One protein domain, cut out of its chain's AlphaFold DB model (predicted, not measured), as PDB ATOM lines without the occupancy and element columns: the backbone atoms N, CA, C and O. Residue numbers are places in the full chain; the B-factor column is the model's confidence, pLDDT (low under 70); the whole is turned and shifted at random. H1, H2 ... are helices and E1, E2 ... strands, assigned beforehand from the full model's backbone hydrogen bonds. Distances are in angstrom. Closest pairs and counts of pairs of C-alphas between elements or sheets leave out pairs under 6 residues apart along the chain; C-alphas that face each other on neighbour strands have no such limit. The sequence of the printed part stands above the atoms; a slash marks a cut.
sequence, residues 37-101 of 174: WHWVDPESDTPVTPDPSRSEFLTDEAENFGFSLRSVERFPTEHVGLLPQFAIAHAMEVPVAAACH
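AT A GLANCE: This is residues 37 to 101 of the 174 residues of an uncharacterized protein of Streptomyces indicus (UniProt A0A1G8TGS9). With little regular structure, this is a small sheet of three strands, E1 - E2 - E3, among long loops, with a short helix, H1, that only grazes it. The sheet is a meander, each strand the antiparallel neighbour of the one before. The printed part has 65 residues, 24 of them in E1, E2, E3 and H1, in chain order; its class is mixed. It is compact, with a radius of gyration of the C-alphas of 11.0 A and spans of 30 by 21 by 19 A.

IN THESE COORDINATES: E2, residues 66 to 72, is 19.0 A long from first to last C-alpha; E3, residues 86 to 92, 14.4 A; E1, residues 37 to 40, 9.8 A; H1, residues 96 to 101, 8.6 A. C-alpha 37 is at (303.835, 209.997, 269.135), C-alpha 101 at (294.933, 213.514, 264.065).

HOW THE PARTS SIT: Hairpin E1 and E2 has N 40 and O 68 within hydrogen-bond range, 2.8 A; hairpin E2 and E3, N 67 and O 91, 2.9 A. H1 grazes the sheet with residues 99 to 100; its O i to N i+4 pairs are within range.

THE WHOLE: The printed part has no cut. Links E1 to E2 and E2 to E3 are long. Residues 73 to 84 have pLDDT under 70.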
ATOM      1  N   TRP A  37     304.699 209.708 267.991       91.50
ATOM      2  CA  TRP A  37     303.835 209.997 269.135       91.50
ATOM      3  C   TRP A  37     302.795 208.905 269.348       91.50
ATOM      4  O   TRP A  37     302.266 208.326 268.400       91.50
ATOM      5  N   HIS A  38     302.497 208.631 270.616       91.75
ATOM      6  CA  HIS A  38     301.455 207.693 271.005       91.75
ATOM      7  C   HIS A  38     300.738 208.176 272.267       91.75
ATOM      8  O   HIS A  38     301.364 208.774 273.146       91.75
ATOM      9  N   TRP A  39     299.433 207.924 272.350       93.44
ATOM     10  CA  TRP A  39     298.655 208.205 273.554       93.44
ATOM     11  C   TRP A  39     298.848 207.084 274.564       93.44
ATOM     12  O   TRP A  39     298.878 205.920 274.184       93.44
ATOM     13  N   VAL A  40     298.992 207.413 275.838       91.00
ATOM     14  CA  VAL A  40     299.138 206.423 276.904       91.00
ATOM     15  C   VAL A  40     298.256 206.774 278.086       91.00
ATOM     16  O   VAL A  40     298.019 207.956 278.368       91.00
ATOM     17  N   ASP A  41     297.823 205.739 278.792       88.75
ATOM     18  CA  ASP A  41     297.332 205.879 280.155       88.75
ATOM     19  C   ASP A  41     298.496 206.341 281.062       88.75
ATOM     20  O   ASP A  41     299.568 205.730 281.037       88.75
ATOM     21  N   PRO A  42     298.343 207.439 281.820       84.12
ATOM     22  CA  PRO A  42     299.444 208.041 282.563       84.12
ATOM     23  C   PRO A  42     299.828 207.277 283.836       84.12
ATOM     24  O   PRO A  42     300.913 207.514 284.362       84.12
ATOM     25  N   GLU A  43     298.961 206.407 284.359       83.38
ATOM     26  CA  GLU A  43     299.232 205.654 285.588       83.38
ATOM     27  C   GLU A  43     299.974 204.347 285.295       83.38
ATOM     28  O   GLU A  43     300.866 203.941 286.041       83.38
ATOM     29  N   SER A  44     299.613 203.694 284.194       84.38
ATOM     30  CA  SER A  44     300.119 202.383 283.789       84.38
ATOM     31  C   SER A  44     301.141 202.432 282.652       84.38
ATOM     32  O   SER A  44     301.769 201.413 282.367       84.38
ATOM     33  N   ASP A  45     301.302 203.582 281.987       82.50
ATOM     34  CA  ASP A  45     302.086 203.741 280.756       82.50
ATOM     35  C   ASP A  45     301.643 202.803 279.616       82.50
ATOM     36  O   ASP A  45     302.395 202.516 278.679       82.50
ATOM     37  N   THR A  46     300.393 202.340 279.660       85.00
ATOM     38  CA  THR A  46     299.839 201.454 278.637       85.00
ATOM     39  C   THR A  46     299.508 202.253 277.372       85.00
ATOM     40  O   THR A  46     298.762 203.232 277.456       85.00
ATOM     41  N   PRO A  47     300.018 201.860 276.188       87.81
ATOM     42  CA  PRO A  47     299.640 202.461 274.912       87.81
ATOM     43  C   PRO A  47     298.134 202.368 274.643       87.81
ATOM     44  O   PRO A  47     297.541 201.294 274.734       87.81
ATOM     45  N   VAL A  48     297.531 203.484 274.243       88.50
ATOM     46  CA  VAL A  48     296.125 203.591 273.856       88.50
ATOM     47  C   VAL A  48     296.060 204.042 272.407       88.50
ATOM     48  O   VAL A  48     296.589 205.087 272.032       88.50
ATOM     49  N   THR A  49     295.380 203.256 271.575       89.50
ATOM     50  CA  THR A  49     295.113 203.629 270.183       89.50
ATOM     51  C   THR A  49     293.766 204.347 270.105       89.50
ATOM     52  O   THR A  49     292.744 203.712 270.372       89.50
ATOM     53  N   PRO A  50     293.730 205.641 269.737       90.81
ATOM     54  CA  PRO A  50     292.474 206.360 269.564       90.81
ATOM     55  C   PRO A  50     291.642 205.735 268.436       90.81
ATOM     56  O   PRO A  50     292.141 205.554 267.323       90.81
ATOM     57  N   ASP A  51     290.378 205.423 268.720       89.38
ATOM     58  CA  ASP A  51     289.435 204.822 267.772       89.38
ATOM     59  C   ASP A  51     288.115 205.613 267.769       89.38
ATOM     60  O   ASP A  51     287.315 205.484 268.704       89.38
ATOM     61  N   PRO A  52     287.866 206.448 266.742       89.06
ATOM     62  CA  PRO A  52     286.718 207.351 266.714       89.06
ATOM     63  C   PRO A  52     285.386 206.608 266.574       89.06
ATOM     64  O   PRO A  52     284.332 207.224 266.695       89.06
ATOM     65  N   SER A  53     285.406 205.293 266.316       88.06
ATOM     66  CA  SER A  53     284.195 204.471 266.283       88.06
ATOM     67  C   SER A  53     283.720 204.028 267.671       88.06
ATOM     68  O   SER A  53     282.581 203.581 267.802       88.06
ATOM     69  N   ARG A  54     284.567 204.147 268.704       82.38
ATOM     70  CA  ARG A  54     284.279 203.642 270.056       82.38
ATOM     71  C   ARG A  54     283.681 204.682 270.994       82.38
ATOM     72  O   ARG A  54     282.849 204.323 271.818       82.38
ATOM     73  N   SER A  55     284.124 205.934 270.905       86.69
ATOM     74  CA  SER A  55     283.759 206.991 271.854       86.69
ATOM     75  C   SER A  55     283.982 208.382 271.252       86.69
ATOM     76  O   SER A  55     284.756 208.545 270.310       86.69
ATOM     77  N   GLU A  56     283.317 209.390 271.820       91.25
ATOM     78  CA  GLU A  56     283.551 210.808 271.514       91.25
ATOM     79  C   GLU A  56     284.898 211.291 272.074       91.25
ATOM     80  O   GLU A  56     285.646 211.999 271.393       91.25
ATOM     81  N   PHE A  57     285.239 210.841 273.283       92.69
ATOM     82  CA  PHE A  57     286.474 211.179 273.986       92.69
ATOM     83  C   PHE A  57     287.380 209.966 274.133       92.69
ATOM     84  O   PHE A  57     286.911 208.828 274.237       92.69
ATOM     85  N   LEU A  58     288.688 210.218 274.117       91.12
ATOM     86  CA  LEU A  58     289.687 209.201 274.395       91.12
ATOM     87  C   LEU A  58     289.388 208.614 275.774       91.12
ATOM     88  O   LEU A  58     289.191 209.361 276.731       91.12
ATOM     89  N   THR A  59     289.296 207.290 275.823       87.69
ATOM     90  CA  THR A  59     288.937 206.525 277.014       87.69
ATOM     91  C   THR A  59     289.644 205.177 276.989       87.69
ATOM     92  O   THR A  59     289.938 204.643 275.914       87.69
ATOM     93  N   ASP A  60     289.905 204.629 278.168       81.50
ATOM     94  CA  ASP A  60     290.382 203.264 278.365       81.50
ATOM     95  C   ASP A  60     289.217 202.338 278.769       81.50
ATOM     96  O   ASP A  60     288.048 202.730 278.720       81.50
ATOM     97  N   GLU A  61     289.529 201.094 279.147       77.12
ATOM     98  CA  GLU A  61     288.532 200.111 279.599       77.12
ATOM     99  C   GLU A  61     287.879 200.469 280.946       77.12
ATOM    100  O   GLU A  61     286.823 199.928 281.269       77.12
ATOM    101  N   ALA A  62     288.493 201.360 281.730       78.25
ATOM    102  CA  ALA A  62     288.004 201.802 283.032       78.25
ATOM    103  C   ALA A  62     287.209 203.120 282.958       78.25
ATOM    104  O   ALA A  62     286.832 203.654 283.999       78.25
ATOM    105  N   GLU A  63     286.935 203.621 281.749       78.62
ATOM    106  CA  GLU A  63     286.282 204.914 281.502       78.62
ATOM    107  C   GLU A  63     287.065 206.118 282.063       78.62
ATOM    108  O   GLU A  63     286.489 207.142 282.438       78.62
ATOM    109  N   ASN A  64     288.398 206.021 282.116       80.62
ATOM    110  CA  ASN A  64     289.252 207.159 282.440       80.62
ATOM    111  C   ASN A  64     289.326 208.135 281.260       80.62
ATOM    112  O   ASN A  64     289.419 207.724 280.107       80.62
ATOM    113  N   PHE A  65     289.372 209.438 281.553       83.62
ATOM    114  CA  PHE A  65     289.430 210.507 280.539       83.62
ATOM    115  C   PHE A  65     290.769 211.259 280.501       83.62
ATOM    116  O   PHE A  65     290.896 212.248 279.776       83.62
ATOM    117  N   GLY A  66     291.750 210.833 281.301       91.56
ATOM    118  CA  GLY A  66     293.062 211.468 281.415       91.56
ATOM    119  C   GLY A  66     294.142 210.676 280.689       91.56
ATOM    120  O   GLY A  66     294.460 209.567 281.094       91.56
ATOM    121  N   PHE A  67     294.752 211.265 279.661       94.00
ATOM    122  CA  PHE A  67     295.780 210.613 278.845       94.00
ATOM    123  C   PHE A  67     296.990 211.505 278.633       94.00
ATOM    124  O   PHE A  67     296.916 212.731 278.672       94.00
ATOM    125  N   SER A  68     298.131 210.888 278.363       93.75
ATOM    126  CA  SER A  68     299.345 211.606 277.985       93.75
ATOM    127  C   SER A  68     299.755 211.264 276.563       93.75
ATOM    128  O   SER A  68     299.649 210.120 276.137       93.75
ATOM    129  N   LEU A  69     300.269 212.247 275.828       93.69
ATOM    130  CA  LEU A  69     300.903 212.031 274.533       93.69
ATOM    131  C   LEU A  69     302.411 211.918 274.738       93.69
ATOM    132  O   LEU A  69     303.047 212.860 275.225       93.69
ATOM    133  N   ARG A  70     302.993 210.782 274.360       89.06
ATOM    134  CA  ARG A  70     304.404 210.475 274.605       89.06
ATOM    135  C   ARG A  70     305.178 210.192 273.325       89.06
ATOM    136  O   ARG A  70     304.654 209.601 272.383       89.06
ATOM    137  N   SER A  71     306.449 210.593 273.314       87.25
ATOM    138  CA  SER A  71     307.390 210.274 272.244       87.25
ATOM    139  C   SER A  71     307.850 208.823 272.327       87.25
ATOM    140  O   SER A  71     308.305 208.401 273.387       87.25
ATOM    141  N   VAL A  72     307.863 208.099 271.217       80.56
ATOM    142  CA  VAL A  72     308.364 206.723 271.134       80.56
ATOM    143  C   VAL A  72     309.460 206.629 270.077       80.56
ATOM    144  O   VAL A  72     309.379 207.251 269.019       80.56
ATOM    145  N   GLU A  73     310.518 205.876 270.379       65.12
ATOM    146  CA  GLU A  73     311.675 205.733 269.478       65.12
ATOM    147  C   GLU A  73     311.423 204.732 268.341       65.12
ATOM    148  O   GLU A  73     312.066 204.814 267.297       65.12
ATOM    149  N   ARG A  74     310.481 203.794 268.517       68.00
ATOM    150  CA  ARG A  74     310.147 202.752 267.538       68.00
ATOM    151  C   ARG A  74     308.649 202.748 267.249       68.00
ATOM    152  O   ARG A  74     307.851 202.763 268.181       68.00
ATOM    153  N   PHE A  75     308.292 202.697 265.966       63.19
ATOM    154  CA  PHE A  75     306.910 202.610 265.495       63.19
ATOM    155  C   PHE A  75     306.696 201.352 264.626       63.19
ATOM    156  O   PHE A  75     307.548 201.072 263.776       63.19
ATOM    157  N   PRO A  76     305.579 200.612 264.788       67.44
ATOM    158  CA  PRO A  76     304.555 200.792 265.824       67.44
ATOM    159  C   PRO A  76     305.114 200.533 267.234       67.44
ATOM    160  O   PRO A  76     306.081 199.790 267.403       67.44
ATOM    161  N   THR A  77     304.543 201.200 268.237       63.62
ATOM    162  CA  THR A  77     305.007 201.111 269.628       63.62
ATOM    163  C   THR A  77     304.714 199.729 270.203       63.62
ATOM    164  O   THR A  77     303.554 199.358 270.343       63.62
ATOM    165  N   GLU A  78     305.751 198.989 270.589       61.16
ATOM    166  CA  GLU A  78     305.600 197.737 271.352       61.16
ATOM    167  C   GLU A  78     305.738 197.984 272.866       61.16
ATOM    168  O   GLU A  78     305.072 197.337 273.668       61.16
ATOM    169  N   HIS A  79     306.588 198.940 273.263       60.06
ATOM    170  CA  HIS A  79     306.814 199.333 274.654       60.06
ATOM    171  C   HIS A  79     307.337 200.778 274.733       60.06
ATOM    172  O   HIS A  79     308.173 201.191 273.926       60.06
ATOM    173  N   VAL A  80     306.872 201.536 275.725       57.31
ATOM    174  CA  VAL A  80     307.394 202.858 276.100       57.31
ATOM    175  C   VAL A  80     308.460 202.640 277.177       57.31
ATOM    176  O   VAL A  80     308.149 202.554 278.355       57.31
ATOM    177  N   GLY A  81     309.718 202.443 276.761       56.59
ATOM    178  CA  GLY A  81     310.852 202.244 277.677       56.59
ATOM    179  C   GLY A  81     311.106 203.446 278.600       56.59
ATOM    180  O   GLY A  81     310.349 204.403 278.607       56.59
ATOM    181  N   LEU A  82     312.205 203.434 279.361       52.91
ATOM    182  CA  LEU A  82     312.380 204.298 280.542       52.91
ATOM    183  C   LEU A  82     312.308 205.820 280.336       52.91
ATOM    184  O   LEU A  82     312.166 206.515 281.337       52.91
ATOM    185  N   LEU A  83     312.398 206.372 279.119       57.69
ATOM    186  CA  LEU A  83     312.317 207.829 278.922       57.69
ATOM    187  C   LEU A  83     311.604 208.256 277.622       57.69
ATOM    188  O   LEU A  83     312.244 208.774 276.703       57.69
ATOM    189  N   PRO A  84     310.270 208.119 277.542       64.25
ATOM    190  CA  PRO A  84     309.445 208.759 276.532       64.25
ATOM    191  C   PRO A  84     309.133 210.196 276.988       64.25
ATOM    192  O   PRO A  84     308.537 210.420 278.047       64.25
ATOM    193  N   GLN A  85     309.546 211.195 276.207       78.50
ATOM    194  CA  GLN A  85     309.206 212.595 276.456       78.50
ATOM    195  C   GLN A  85     307.689 212.786 276.402       78.50
ATOM    196  O   GLN A  85     307.042 212.338 275.456       78.50
ATOM    197  N   PHE A  86     307.130 213.502 277.377       85.69
ATOM    198  CA  PHE A  86     305.764 214.003 277.279       85.69
ATOM    199  C   PHE A  86     305.722 215.136 276.255       85.69
ATOM    200  O   PHE A  86     306.344 216.180 276.452       85.69
ATOM    201  N   ALA A  87     304.999 214.917 275.161       90.56
ATOM    202  CA  ALA A  87     304.592 215.991 274.265       90.56
ATOM    203  C   ALA A  87     303.400 216.744 274.871       90.56
ATOM    204  O   ALA A  87     303.358 217.970 274.846       90.56
ATOM    205  N   ILE A  88     302.467 216.005 275.483       92.38
ATOM    206  CA  ILE A  88     301.357 216.543 276.271       92.38
ATOM    207  C   ILE A  88     301.217 215.672 277.520       92.38
ATOM    208  O   ILE A  88     301.105 214.451 277.409       92.38
ATOM    209  N   ALA A  89     301.242 216.282 278.702       91.50
ATOM    210  CA  ALA A  89     301.081 215.577 279.970       91.50
ATOM    211  C   ALA A  89     299.650 215.746 280.494       91.50
ATOM    212  O   ALA A  89     299.165 216.874 280.559       91.50
ATOM    213  N   HIS A  90     299.015 214.638 280.889       91.88
ATOM    214  CA  HIS A  90     297.703 214.610 281.556       91.88
ATOM    215  C   HIS A  90     296.626 215.474 280.870       91.88
ATOM    216  O   HIS A  90     295.962 216.296 281.504       91.88
ATOM    217  N   ALA A  91     296.453 215.296 279.562       94.94
ATOM    218  CA  ALA A  91     295.340 215.881 278.834       94.94
ATOM    219  C   ALA A  91     294.031 215.201 279.249       94.94
ATOM    220  O   ALA A  91     293.931 213.976 279.237       94.94
ATOM    221  N   MET A  92     293.033 216.008 279.594       94.12
ATOM    222  CA  MET A  92     291.701 215.545 279.977       94.12
ATOM    223  C   MET A  92     290.728 215.738 278.821       94.12
ATOM    224  O   MET A  92     290.853 216.719 278.086       94.12
ATOM    225  N   GLU A  93     289.757 214.831 278.694       92.31
ATOM    226  CA  GLU A  93     288.622 214.966 277.767       92.31
ATOM    227  C   GLU A  93     289.076 215.266 276.325       92.31
ATOM    228  O   GLU A  93     288.563 216.152 275.644       92.31
ATOM    229  N   VAL A  94     290.084 214.531 275.844       94.94
ATOM    230  CA  VAL A  94     290.610 214.709 274.485       94.94
ATOM    231  C   VAL A  94     289.631 214.097 273.481       94.94
ATOM    232  O   VAL A  94     289.415 212.884 273.536       94.94
ATOM    233  N   PRO A  95     289.070 214.860 272.522       96.00
ATOM    234  CA  PRO A  95     288.219 214.283 271.487       96.00
ATOM    235  C   PRO A  95     288.986 213.236 270.678       96.00
ATOM    236  O   PRO A  95     290.105 213.501 270.224       96.00
ATOM    237  N   VAL A  96     288.395 212.062 270.444       95.31
ATOM    238  CA  VAL A  96     289.114 210.945 269.803       95.31
ATOM    239  C   VAL A  96     289.616 211.320 268.412       95.31
ATOM    240  O   VAL A  96     290.751 211.010 268.061       95.31
ATOM    241  N   ALA A  97     288.819 212.053 267.632       95.12
ATOM    242  CA  ALA A  97     289.226 212.513 266.305       95.12
ATOM    243  C   ALA A  97     290.475 213.415 266.353       95.12
ATOM    244  O   ALA A  97     291.367 213.283 265.512       95.12
ATOM    245  N   ALA A  98     290.576 214.290 267.361       96.00
ATOM    246  CA  ALA A  98     291.761 215.116 267.572       96.00
ATOM    247  C   ALA A  98     292.957 214.259 268.011       96.00
ATOM    248  O   ALA A  98     294.055 214.430 267.485       96.00
ATOM    249  N   ALA A  99     292.742 213.289 268.905       95.56
ATOM    250  CA  ALA A  99     293.771 212.341 269.325       95.56
ATOM    251  C   ALA A  99     294.333 211.532 268.140       95.56
ATOM    252  O   ALA A  99     295.556 211.417 268.012       95.56
ATOM    253  N   CYS A 100     293.468 211.037 267.243       94.88
ATOM    254  CA  CYS A 100     293.861 210.380 265.993       94.88
ATOM    255  C   CYS A 100     294.699 211.310 265.115       94.88
ATOM    256  O   CYS A 100     295.753 210.905 264.633       94.88
ATOM    257  N   HIS A 101     294.235 212.546 264.904       95.62
ATOM    258  CA  HIS A 101     294.933 213.514 264.065       95.62
ATOM    259  C   HIS A 101     296.327 213.828 264.625       95.62
ATOM    260  O   HIS A 101     297.317 213.709 263.913       95.62
TER     261      HIS A 101